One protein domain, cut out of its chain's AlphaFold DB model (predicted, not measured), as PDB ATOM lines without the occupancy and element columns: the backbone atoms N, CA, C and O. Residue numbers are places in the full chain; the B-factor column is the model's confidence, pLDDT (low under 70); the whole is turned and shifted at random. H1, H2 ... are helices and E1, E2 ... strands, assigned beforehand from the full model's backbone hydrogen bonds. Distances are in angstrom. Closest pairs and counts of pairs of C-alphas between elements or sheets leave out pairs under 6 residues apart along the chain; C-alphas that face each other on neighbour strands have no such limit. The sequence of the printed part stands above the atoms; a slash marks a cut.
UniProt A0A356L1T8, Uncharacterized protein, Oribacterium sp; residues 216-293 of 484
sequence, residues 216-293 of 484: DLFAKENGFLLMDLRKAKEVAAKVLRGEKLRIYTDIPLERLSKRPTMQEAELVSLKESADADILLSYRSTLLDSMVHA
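AT A GLANCE: This is residues 216 to 293 of the 484 residues of an uncharacterized protein of Oribacterium sp (UniProt A0A356L1T8). A small parallel sheet, E3 E2 E4, has the short helix H3 over E2, while H2 and H4 only graze it. H1 and E1 lie off the sheet, and a long loop, residues 250 to 264, joins E2 to E3. The 78 printed residues hold four named helices and four named strands in the order H1 E1 H2 E2 E3 H3 E4 H4, a mixed class. The whole is compact, with a radius of gyration of the C-alphas of 12.0 A, and spans 30 by 26 by 23 A.

IN THESE COORDINATES: E2 is residues 245 to 249, 12.7 A long, from C-alpha 245 at (-8.715, 8.252, 29.675). E3 is residues 265 to 267 and E4 residues 278 to 281. H3 is residues 270 to 275; H2, residues 229 to 239, is 15.5 A long. H4, residues 284 to 293, is 15.1 A long and ends with C-alpha 293 at (0.928, -3.052, 41.116). H1 is residues 216 to 221 and E1 residues 224 to 226.

HOW THE PARTS SIT: Inner strand E2 pairs with E4 at 11 degrees, N 280 and O 248 being 2.9 A apart, and with E3 at 35 degrees, N 266 and O 245 being 2.8 A apart. E3, H3 and E4 form a split strand-helix-strand unit, two parallel strands joined through a helix with E2 between them, and its crossover is right-handed. H3 has a height over the sheet of 8.2 A; its closest C-alphas to E2 are Ser 273 and Tyr 248, 5.6 A. H3 and H4 only just touch, with 3 pairs of C-alphas within 8 A, the closest Ala 274 and Met 290, 5.7 A. H2 grazes the sheet with residues 231 to 239, and H4 with residues 286 to 290. H1 and H2 are close but not clearly touching, the C-alphas of Asp 216 and Ala 232 being 7.0 A apart. E1 pairs with no named strand. Every O i to N i+4 pair is within hydrogen-bond range in H1 and H2, against 0 of 2 in H3 and 2 of 6 in H4, whose O i to N i+3 pairs are in range in 2 of 3 and 4 of 7.

THE WHOLE: The two C-alphas farthest apart, those of Ser 257 and His 292, are 31.4 A apart. The printed part has no cut, and E2 to E3 is the one long link. Residues 254 to 264 and 288 to 293 have pLDDT under 70.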
ATOM      1  N   ASP A 216       0.752   9.425  20.964       76.31
ATOM      2  CA  ASP A 216       2.083   9.533  20.349       76.31
ATOM      3  C   ASP A 216       2.393  10.991  19.964       76.31
ATOM      4  O   ASP A 216       3.496  11.492  20.192       76.31
ATOM      5  N   LEU A 217       1.401  11.687  19.393       73.75
ATOM      6  CA  LEU A 217       1.524  13.088  19.005       73.75
ATOM      7  C   LEU A 217       1.566  13.995  20.238       73.75
ATOM      8  O   LEU A 217       2.449  14.839  20.333       73.75
ATOM      9  N   PHE A 218       0.669  13.773  21.201       80.31
ATOM     10  CA  PHE A 218       0.656  14.487  22.473       80.31
ATOM     11  C   PHE A 218       1.990  14.351  23.223       80.31
ATOM     12  O   PHE A 218       2.473  15.332  23.786       80.31
ATOM     13  N   ALA A 219       2.610  13.166  23.206       80.56
ATOM     14  CA  ALA A 219       3.938  12.969  23.772       80.56
ATOM     15  C   ALA A 219       4.996  13.779  23.004       80.56
ATOM     16  O   ALA A 219       5.761  14.514  23.625       80.56
ATOM     17  N   LYS A 220       4.998  13.716  21.664       74.25
ATOM     18  CA  LYS A 220       5.933  14.474  20.817       74.25
ATOM     19  C   LYS A 220       5.819  15.992  21.027       74.25
ATOM     20  O   LYS A 220       6.822  16.629  21.319       74.25
ATOM     21  N   GLU A 221       4.613  16.553  20.928       71.12
ATOM     22  CA  GLU A 221       4.330  18.001  21.025       71.12
ATOM     23  C   GLU A 221       4.585  18.598  22.426       71.12
ATOM     24  O   GLU A 221       4.631  19.818  22.572       71.12
ATOM     25  N   ASN A 222       4.748  17.761  23.457       74.25
ATOM     26  CA  ASN A 222       5.094  18.182  24.820       74.25
ATOM     27  C   ASN A 222       6.511  17.740  25.259       74.25
ATOM     28  O   ASN A 222       6.865  17.903  26.427       74.25
ATOM     29  N   GLY A 223       7.328  17.173  24.360       73.38
ATOM     30  CA  GLY A 223       8.700  16.744  24.676       73.38
ATOM     31  C   GLY A 223       8.793  15.523  25.604       73.38
ATOM     32  O   GLY A 223       9.746  15.385  26.374       73.38
ATOM     33  N   PHE A 224       7.795  14.637  25.577       85.69
ATOM     34  CA  PHE A 224       7.714  13.474  26.458       85.69
ATOM     35  C   PHE A 224       8.292  12.208  25.826       85.69
ATOM     36  O   PHE A 224       7.979  11.848  24.689       85.69
ATOM     37  N   LEU A 225       9.080  11.467  26.605       82.81
ATOM     38  CA  LEU A 225       9.566  10.146  26.221       82.81
ATOM     39  C   LEU A 225       8.489   9.096  26.508       82.81
ATOM     40  O   LEU A 225       8.090   8.890  27.655       82.81
ATOM     41  N   LEU A 226       8.044   8.408  25.458       85.31
ATOM     42  CA  LEU A 226       7.026   7.366  25.529       85.31
ATOM     43  C   LEU A 226       7.666   6.007  25.841       85.31
ATOM     44  O   LEU A 226       8.527   5.537  25.101       85.31
ATOM     45  N   MET A 227       7.257   5.374  26.946       81.62
ATOM     46  CA  MET A 227       7.951   4.188  27.476       81.62
ATOM     47  C   MET A 227       7.489   2.838  26.902       81.62
ATOM     48  O   MET A 227       8.252   1.878  26.963       81.62
ATOM     49  N   ASP A 228       6.266   2.725  26.369       82.12
ATOM     50  CA  ASP A 228       5.781   1.475  25.760       82.12
ATOM     51  C   ASP A 228       4.773   1.729  24.622       82.12
ATOM     52  O   ASP A 228       3.624   2.118  24.844       82.12
ATOM     53  N   LEU A 229       5.198   1.449  23.385       77.00
ATOM     54  CA  LEU A 229       4.387   1.587  22.167       77.00
ATOM     55  C   LEU A 229       3.192   0.615  22.094       77.00
ATOM     56  O   LEU A 229       2.318   0.787  21.245       77.00
ATOM     57  N   ARG A 230       3.135  -0.426  22.935       80.81
ATOM     58  CA  ARG A 230       1.973  -1.327  23.045       80.81
ATOM     59  C   ARG A 230       0.895  -0.668  23.896       80.81
ATOM     60  O   ARG A 230      -0.219  -0.486  23.413       80.81
ATOM     61  N   LYS A 231       1.272  -0.176  25.082       85.88
ATOM     62  CA  LYS A 231       0.391   0.608  25.964       85.88
ATOM     63  C   LYS A 231      -0.130   1.875  25.261       85.88
ATOM     64  O   LYS A 231      -1.295   2.220  25.412       85.88
ATOM     65  N   ALA A 232       0.666   2.505  24.392       83.62
ATOM     66  CA  ALA A 232       0.211   3.614  23.542       83.62
ATOM     67  C   ALA A 232      -0.928   3.231  22.573       83.62
ATOM     68  O   ALA A 232      -1.896   3.978  22.418       83.62
ATOM     69  N   LYS A 233      -0.865   2.038  21.965       79.69
ATOM     70  CA  LYS A 233      -1.951   1.509  21.120       79.69
ATOM     71  C   LYS A 233      -3.193   1.158  21.934       79.69
ATOM     72  O   LYS A 233      -4.296   1.347  21.436       79.69
ATOM     73  N   GLU A 234      -3.029   0.668  23.161       85.00
ATOM     74  CA  GLU A 234      -4.146   0.406  24.077       85.00
ATOM     75  C   GLU A 234      -4.862   1.705  24.476       85.00
ATOM     76  O   GLU A 234      -6.091   1.748  24.441       85.00
ATOM     77  N   VAL A 235      -4.110   2.782  24.748       86.44
ATOM     78  CA  VAL A 235      -4.654   4.134  24.982       86.44
ATOM     79  C   VAL A 235      -5.445   4.615  23.766       86.44
ATOM     80  O   VAL A 235      -6.616   4.962  23.904       86.44
ATOM     81  N   ALA A 236      -4.856   4.569  22.567       82.19
ATOM     82  CA  ALA A 236      -5.549   4.963  21.339       82.19
ATOM     83  C   ALA A 236      -6.822   4.128  21.103       82.19
ATOM     84  O   ALA A 236      -7.882   4.670  20.804       82.19
ATOM     85  N   ALA A 237      -6.756   2.810  21.315       81.62
ATOM     86  CA  ALA A 237      -7.913   1.928  21.198       81.62
ATOM     87  C   ALA A 237      -9.007   2.226  22.238       81.62
ATOM     88  O   ALA A 237     -10.171   1.945  21.964       81.62
ATOM     89  N   LYS A 238      -8.661   2.756  23.420       84.81
ATOM     90  CA  LYS A 238      -9.624   3.179  24.449       84.81
ATOM     91  C   LYS A 238     -10.369   4.448  24.025       84.81
ATOM     92  O   LYS A 238     -11.598   4.447  24.038       84.81
ATOM     93  N   VAL A 239      -9.647   5.458  23.528       81.19
ATOM     94  CA  VAL A 239     -10.243   6.690  22.971       81.19
ATOM     95  C   VAL A 239     -11.192   6.370  21.811       81.19
ATOM     96  O   VAL A 239     -12.327   6.835  21.806       81.19
ATOM     97  N   LEU A 240     -10.783   5.497  20.881       77.69
ATOM     98  CA  LEU A 240     -11.608   5.070  19.736       77.69
ATOM     99  C   LEU A 240     -12.885   4.294  20.126       77.69
ATOM    100  O   LEU A 240     -13.778   4.127  19.301       77.69
ATOM    101  N   ARG A 241     -13.004   3.812  21.372       81.69
ATOM    102  CA  ARG A 241     -14.252   3.224  21.905       81.69
ATOM    103  C   ARG A 241     -15.152   4.253  22.602       81.69
ATOM    104  O   ARG A 241     -16.188   3.873  23.142       81.69
ATOM    105  N   GLY A 242     -14.768   5.531  22.615       76.12
ATOM    106  CA  GLY A 242     -15.459   6.591  23.351       76.12
ATOM    107  C   GLY A 242     -15.292   6.500  24.873       76.12
ATOM    108  O   GLY A 242     -16.038   7.142  25.613       76.12
ATOM    109  N   GLU A 243     -14.343   5.697  25.364       84.56
ATOM    110  CA  GLU A 243     -14.027   5.611  26.789       84.56
ATOM    111  C   GLU A 243     -13.100   6.758  27.209       84.56
ATOM    112  O   GLU A 243     -12.122   7.061  26.524       84.56
ATOM    113  N   LYS A 244     -13.347   7.344  28.387       85.56
ATOM    114  CA  LYS A 244     -12.450   8.361  28.947       85.56
ATOM    115  C   LYS A 244     -11.127   7.766  29.426       85.56
ATOM    116  O   LYS A 244     -11.092   6.733  30.100       85.56
ATOM    117  N   LEU A 245     -10.045   8.477  29.127       88.88
ATOM    118  CA  LEU A 245      -8.715   8.252  29.675       88.88
ATOM    119  C   LEU A 245      -8.605   8.837  31.082       88.88
ATOM    120  O   LEU A 245      -8.899  10.007  31.306       88.88
ATOM    121  N   ARG A 246      -8.109   8.040  32.021       90.62
ATOM    122  CA  ARG A 246      -7.758   8.468  33.374       90.62
ATOM    123  C   ARG A 246      -6.300   8.897  33.369       90.62
ATOM    124  O   ARG A 246      -5.418   8.079  33.114       90.62
ATOM    125  N   ILE A 247      -6.042  10.178  33.598       89.94
ATOM    126  CA  ILE A 247      -4.712  10.768  33.448       89.94
ATOM    127  C   ILE A 247      -4.234  11.307  34.792       89.94
ATOM    128  O   ILE A 247      -4.901  12.133  35.410       89.94
ATOM    129  N   TYR A 248      -3.055  10.874  35.232       89.62
ATOM    130  CA  TYR A 248      -2.370  11.470  36.374       89.62
ATOM    131  C   TYR A 248      -1.143  12.257  35.909       89.62
ATOM    132  O   TYR A 248      -0.363  11.781  35.078       89.62
ATOM    133  N   THR A 249      -0.927  13.431  36.500       87.81
ATOM    134  CA  THR A 249       0.316  14.182  36.330       87.81
ATOM    135  C   THR A 249       0.661  15.024  37.556       87.81
ATOM    136  O   THR A 249      -0.228  15.559  38.218       87.81
ATOM    137  N   ASP A 250       1.959  15.157  37.846       83.38
ATOM    138  CA  ASP A 250       2.512  16.159  38.769       83.38
ATOM    139  C   ASP A 250       3.011  17.429  38.044       83.38
ATOM    140  O   ASP A 250       3.644  18.292  38.652       83.38
ATOM    141  N   ILE A 251       2.689  17.566  36.752       82.50
ATOM    142  CA  ILE A 251       2.997  18.716  35.895       82.50
ATOM    143  C   ILE A 251       1.690  19.489  35.653       82.50
ATOM    144  O   ILE A 251       0.738  18.912  35.122       82.50
ATOM    145  N   PRO A 252       1.583  20.779  36.015       73.50
ATOM    146  CA  PRO A 252       0.330  21.512  35.845       73.50
ATOM    147  C   PRO A 252      -0.113  21.600  34.377       73.50
ATOM    148  O   PRO A 252       0.642  22.049  33.515       73.50
ATOM    149  N   LEU A 253      -1.370  21.219  34.095       70.19
ATOM    150  CA  LEU A 253      -1.933  21.173  32.731       70.19
ATOM    151  C   LEU A 253      -1.813  22.489  31.959       70.19
ATOM    152  O   LEU A 253      -1.781  22.483  30.730       70.19
ATOM    153  N   GLU A 254      -1.764  23.611  32.674       64.38
ATOM    154  CA  GLU A 254      -1.571  24.957  32.130       64.38
ATOM    155  C   GLU A 254      -0.361  25.030  31.184       64.38
ATOM    156  O   GLU A 254      -0.379  25.771  30.204       64.38
ATOM    157  N   ARG A 255       0.650  24.205  31.471       64.38
ATOM    158  CA  ARG A 255       2.023  24.252  30.962       64.38
ATOM    159  C   ARG A 255       2.310  23.169  29.908       64.38
ATOM    160  O   ARG A 255       3.459  22.911  29.547       64.38
ATOM    161  N   LEU A 256       1.244  22.523  29.428       67.69
ATOM    162  CA  LEU A 256       1.259  21.618  28.283       67.69
ATOM    163  C   LEU A 256       0.854  22.381  27.019       67.69
ATOM    164  O   LEU A 256      -0.234  22.965  26.976       67.69
ATOM    165  N   SER A 257       1.700  22.319  25.987       61.47
ATOM    166  CA  SER A 257       1.499  22.926  24.660       61.47
ATOM    167  C   SER A 257       0.187  22.480  24.012       61.47
ATOM    168  O   SER A 257      -0.456  23.231  23.281       61.47
ATOM    169  N   LYS A 258      -0.229  21.247  24.313       66.62
ATOM    170  CA  LYS A 258      -1.509  20.672  23.908       66.62
ATOM    171  C   LYS A 258      -2.044  19.802  25.026       66.62
ATOM    172  O   LYS A 258      -1.281  19.092  25.677       66.62
ATOM    173  N   ARG A 259      -3.355  19.855  25.242       68.25
ATOM    174  CA  ARG A 259      -4.035  19.205  26.368       68.25
ATOM    175  C   ARG A 259      -5.019  18.154  25.841       68.25
ATOM    176  O   ARG A 259      -5.645  18.411  24.813       68.25
ATOM    177  N   PRO A 260      -5.192  17.012  26.530       67.81
ATOM    178  CA  PRO A 260      -6.337  16.133  26.302       67.81
ATOM    179  C   PRO A 260      -7.637  16.926  26.493       67.81
ATOM    180  O   PRO A 260      -7.705  17.772  27.392       67.81
ATOM    181  N   THR A 261      -8.672  16.685  25.686       64.62
ATOM    182  CA  THR A 261      -9.954  17.369  25.912       64.62
ATOM    183  C   THR A 261     -10.703  16.749  27.097       64.62
ATOM    184  O   THR A 261     -10.586  15.559  27.382       64.62
ATOM    185  N   MET A 262     -11.549  17.539  27.769       59.91
ATOM    186  CA  MET A 262     -12.380  17.069  28.897       59.91
ATOM    187  C   MET A 262     -13.444  16.026  28.491       59.91
ATOM    188  O   MET A 262     -14.109  15.434  29.349       59.91
ATOM    189  N   GLN A 263     -13.651  15.823  27.186       61.25
ATOM    190  CA  GLN A 263     -14.504  14.764  26.647       61.25
ATOM    191  C   GLN A 263     -13.758  13.425  26.592       61.25
ATOM    192  O   GLN A 263     -14.352  12.399  26.906       61.25
ATOM    193  N   GLU A 264     -12.463  13.452  26.280       69.88
ATOM    194  CA  GLU A 264     -11.618  12.271  26.073       69.88
ATOM    195  C   GLU A 264     -10.863  11.834  27.329       69.88
ATOM    196  O   GLU A 264     -10.471  10.674  27.428       69.88
ATOM    197  N   ALA A 265     -10.646  12.738  28.287       81.88
ATOM    198  CA  ALA A 265      -9.894  12.448  29.501       81.88
ATOM    199  C   ALA A 265     -10.489  13.079  30.768       81.88
ATOM    200  O   ALA A 265     -11.176  14.102  30.732       81.88
ATOM    201  N   GLU A 266     -10.164  12.469  31.904       87.31
ATOM    202  CA  GLU A 266     -10.311  13.015  33.250       87.31
ATOM    203  C   GLU A 266      -8.950  13.041  33.957       87.31
ATOM    204  O   GLU A 266      -8.130  12.134  33.789       87.31
ATOM    205  N   LEU A 267      -8.705  14.077  34.764       86.12
ATOM    206  CA  LEU A 267      -7.580  14.069  35.696       86.12
ATOM    207  C   LEU A 267      -7.944  13.274  36.946       86.12
ATOM    208  O   LEU A 267      -8.982  13.532  37.554       86.12
ATOM    209  N   VAL A 268      -7.050  12.384  37.370       87.50
ATOM    210  CA  VAL A 268      -7.176  11.642  38.630       87.50
ATOM    211  C   VAL A 268      -6.190  12.157  39.676       87.50
ATOM    212  O   VAL A 268      -5.142  12.720  39.350       87.50
ATOM    213  N   SER A 269      -6.518  11.985  40.957       86.19
ATOM    214  CA  SER A 269      -5.641  12.414  42.047       86.19
ATOM    215  C   SER A 269      -4.434  11.482  42.221       86.19
ATOM    216  O   SER A 269      -4.428  10.344  41.752       86.19
ATOM    217  N   LEU A 270      -3.419  11.914  42.981       83.06
ATOM    218  CA  LEU A 270      -2.271  11.061  43.333       83.06
ATOM    219  C   LEU A 270      -2.693   9.737  43.998       83.06
ATOM    220  O   LEU A 270      -2.039   8.719  43.791       83.06
ATOM    221  N   LYS A 271      -3.805   9.718  44.746       82.56
ATOM    222  CA  LYS A 271      -4.334   8.496  45.379       82.56
ATOM    223  C   LYS A 271      -4.864   7.468  44.374       82.56
ATOM    224  O   LYS A 271      -4.934   6.293  44.702       82.56
ATOM    225  N   GLU A 272      -5.230   7.919  43.179       83.75
ATOM    226  CA  GLU A 272      -5.827   7.127  42.097       83.75
ATOM    227  C   GLU A 272      -4.833   6.890  40.947       83.75
ATOM    228  O   GLU A 272      -5.179   6.284  39.937       83.75
ATOM    229  N   SER A 273      -3.589   7.360  41.089       81.19
ATOM    230  CA  SER A 273      -2.535   7.269  40.067       81.19
ATOM    231  C   SER A 273      -2.207   5.832  39.641       81.19
ATOM    232  O   SER A 273      -1.860   5.612  38.484       81.19
ATOM    233  N   ALA A 274      -2.387   4.845  40.528       78.88
ATOM    234  CA  ALA A 274      -2.256   3.420  40.205       78.88
ATOM    235  C   ALA A 274      -3.294   2.934  39.168       78.88
ATOM    236  O   ALA A 274      -3.025   2.011  38.394       78.88
ATOM    237  N   ASP A 275      -4.448   3.599  39.101       83.12
ATOM    238  CA  ASP A 275      -5.542   3.276  38.186       83.12
ATOM    239  C   ASP A 275      -5.561   4.191  36.941       83.12
ATOM    240  O   ASP A 275      -6.539   4.201  36.186       83.12
ATOM    241  N   ALA A 276      -4.499   4.976  36.716       88.00
ATOM    242  CA  ALA A 276      -4.376   5.861  35.563       88.00
ATOM    243  C   ALA A 276      -4.012   5.088  34.279       88.00
ATOM    244  O   ALA A 276      -3.107   4.251  34.252       88.00
ATOM    245  N   ASP A 277      -4.677   5.410  33.172       90.19
ATOM    246  CA  ASP A 277      -4.295   4.927  31.844       90.19
ATOM    247  C   ASP A 277      -2.979   5.562  31.378       90.19
ATOM    248  O   ASP A 277      -2.186   4.896  30.712       90.19
ATOM    249  N   ILE A 278      -2.747   6.831  31.745       89.62
ATOM    250  CA  ILE A 278      -1.523   7.579  31.440       89.62
ATOM    251  C   ILE A 278      -0.984   8.247  32.710       89.62
ATOM    252  O   ILE A 278      -1.700   8.986  33.388       89.62
ATOM    253  N   LEU A 279       0.301   8.030  32.981       89.31
ATOM    254  CA  LEU A 279       1.074   8.682  34.034       89.31
ATOM    255  C   LEU A 279       2.130   9.600  33.394       89.31
ATOM    256  O   LEU A 279       2.979   9.123  32.636       89.31
ATOM    257  N   LEU A 280       2.080  10.898  33.697       89.69
ATOM    258  CA  LEU A 280       2.998  11.906  33.162       89.69
ATOM    259  C   LEU A 280       3.801  12.532  34.298       89.69
ATOM    260  O   LEU A 280       3.233  13.251  35.123       89.69
ATOM    261  N   SER A 281       5.105  12.273  34.338       89.81
ATOM    262  CA  SER A 281       5.971  12.787  35.400       89.81
ATOM    263  C   SER A 281       7.438  12.857  34.979       89.81
ATOM    264  O   SER A 281       7.861  12.214  34.020       89.81
ATOM    265  N   TYR A 282       8.231  13.612  35.732       87.31
ATOM    266  CA  TYR A 282       9.695  13.536  35.740       87.31
ATOM    267  C   TYR A 282      10.231  12.697  36.921       87.31
ATOM    268  O   TYR A 282      11.444  12.530  37.051       87.31
ATOM    269  N   ARG A 283       9.360  12.175  37.802       86.75
ATOM    270  CA  ARG A 283       9.745  11.485  39.045       86.75
ATOM    271  C   ARG A 283       9.782   9.968  38.901       86.75
ATOM    272  O   ARG A 283       8.762   9.344  38.607       86.75
ATOM    273  N   SER A 284      10.929   9.367  39.212       81.94
ATOM    274  CA  SER A 284      11.115   7.909  39.218       81.94
ATOM    275  C   SER A 284      10.174   7.221  40.206       81.94
ATOM    276  O   SER A 284       9.516   6.252  39.851       81.94
ATOM    277  N   THR A 285       9.999   7.777  41.407       77.50
ATOM    278  CA  THR A 285       9.124   7.204  42.449       77.50
ATOM    279  C   THR A 285       7.675   7.014  41.993       77.50
ATOM    280  O   THR A 285       7.055   6.005  42.328       77.50
ATOM    281  N   LEU A 286       7.137   7.944  41.199       75.38
ATOM    282  CA  LEU A 286       5.792   7.840  40.626       75.38
ATOM    283  C   LEU A 286       5.780   6.857  39.449       75.38
ATOM    284  O   LEU A 286       4.935   5.962  39.414       75.38
ATOM    285  N   LEU A 287       6.756   6.967  38.540       75.06
ATOM    286  CA  LEU A 287       6.918   6.074  37.387       75.06
ATOM    287  C   LEU A 287       7.098   4.598  37.790       75.06
ATOM    288  O   LEU A 287       6.635   3.718  37.064       75.06
ATOM    289  N   ASP A 288       7.730   4.317  38.929       69.56
ATOM    290  CA  ASP A 288       8.016   2.966  39.420       69.56
ATOM    291  C   ASP A 288       6.937   2.423  40.370       69.56
ATOM    292  O   ASP A 288       6.758   1.208  40.453       69.56
ATOM    293  N   SER A 289       6.142   3.284  41.020       60.62
ATOM    294  CA  SER A 289       5.052   2.851  41.915       60.62
ATOM    295  C   SER A 289       4.039   1.909  41.238       60.62
ATOM    296  O   SER A 289       3.537   0.980  41.871       60.62
ATOM    297  N   MET A 290       3.806   2.075  39.929       53.47
ATOM    298  CA  MET A 290       2.932   1.197  39.140       53.47
ATOM    299  C   MET A 290       3.570  -0.162  38.798       53.47
ATOM    300  O   MET A 290       2.847  -1.126  38.560       53.47
ATOM    301  N   VAL A 291       4.904  -0.289  38.818       49.25
ATOM    302  CA  VAL A 291       5.603  -1.559  38.519       49.25
ATOM    303  C   VAL A 291       5.302  -2.611  39.592       49.25
ATOM    304  O   VAL A 291       5.201  -3.799  39.297       49.25
ATOM    305  N   HIS A 292       5.083  -2.184  40.839       37.25
ATOM    306  CA  HIS A 292       4.703  -3.082  41.930       37.25
ATOM    307  C   HIS A 292       3.211  -3.452  41.946       37.25
ATOM    308  O   HIS A 292       2.867  -4.497  42.496       37.25
ATOM    309  N   ALA A 293       2.336  -2.680  41.291       39.16
ATOM    310  CA  ALA A 293       0.928  -3.052  41.116       39.16
ATOM    311  C   ALA A 293       0.756  -4.253  40.162       39.16
ATOM    312  O   ALA A 293      -0.139  -5.073  40.351       39.16
TER     313      ALA A 293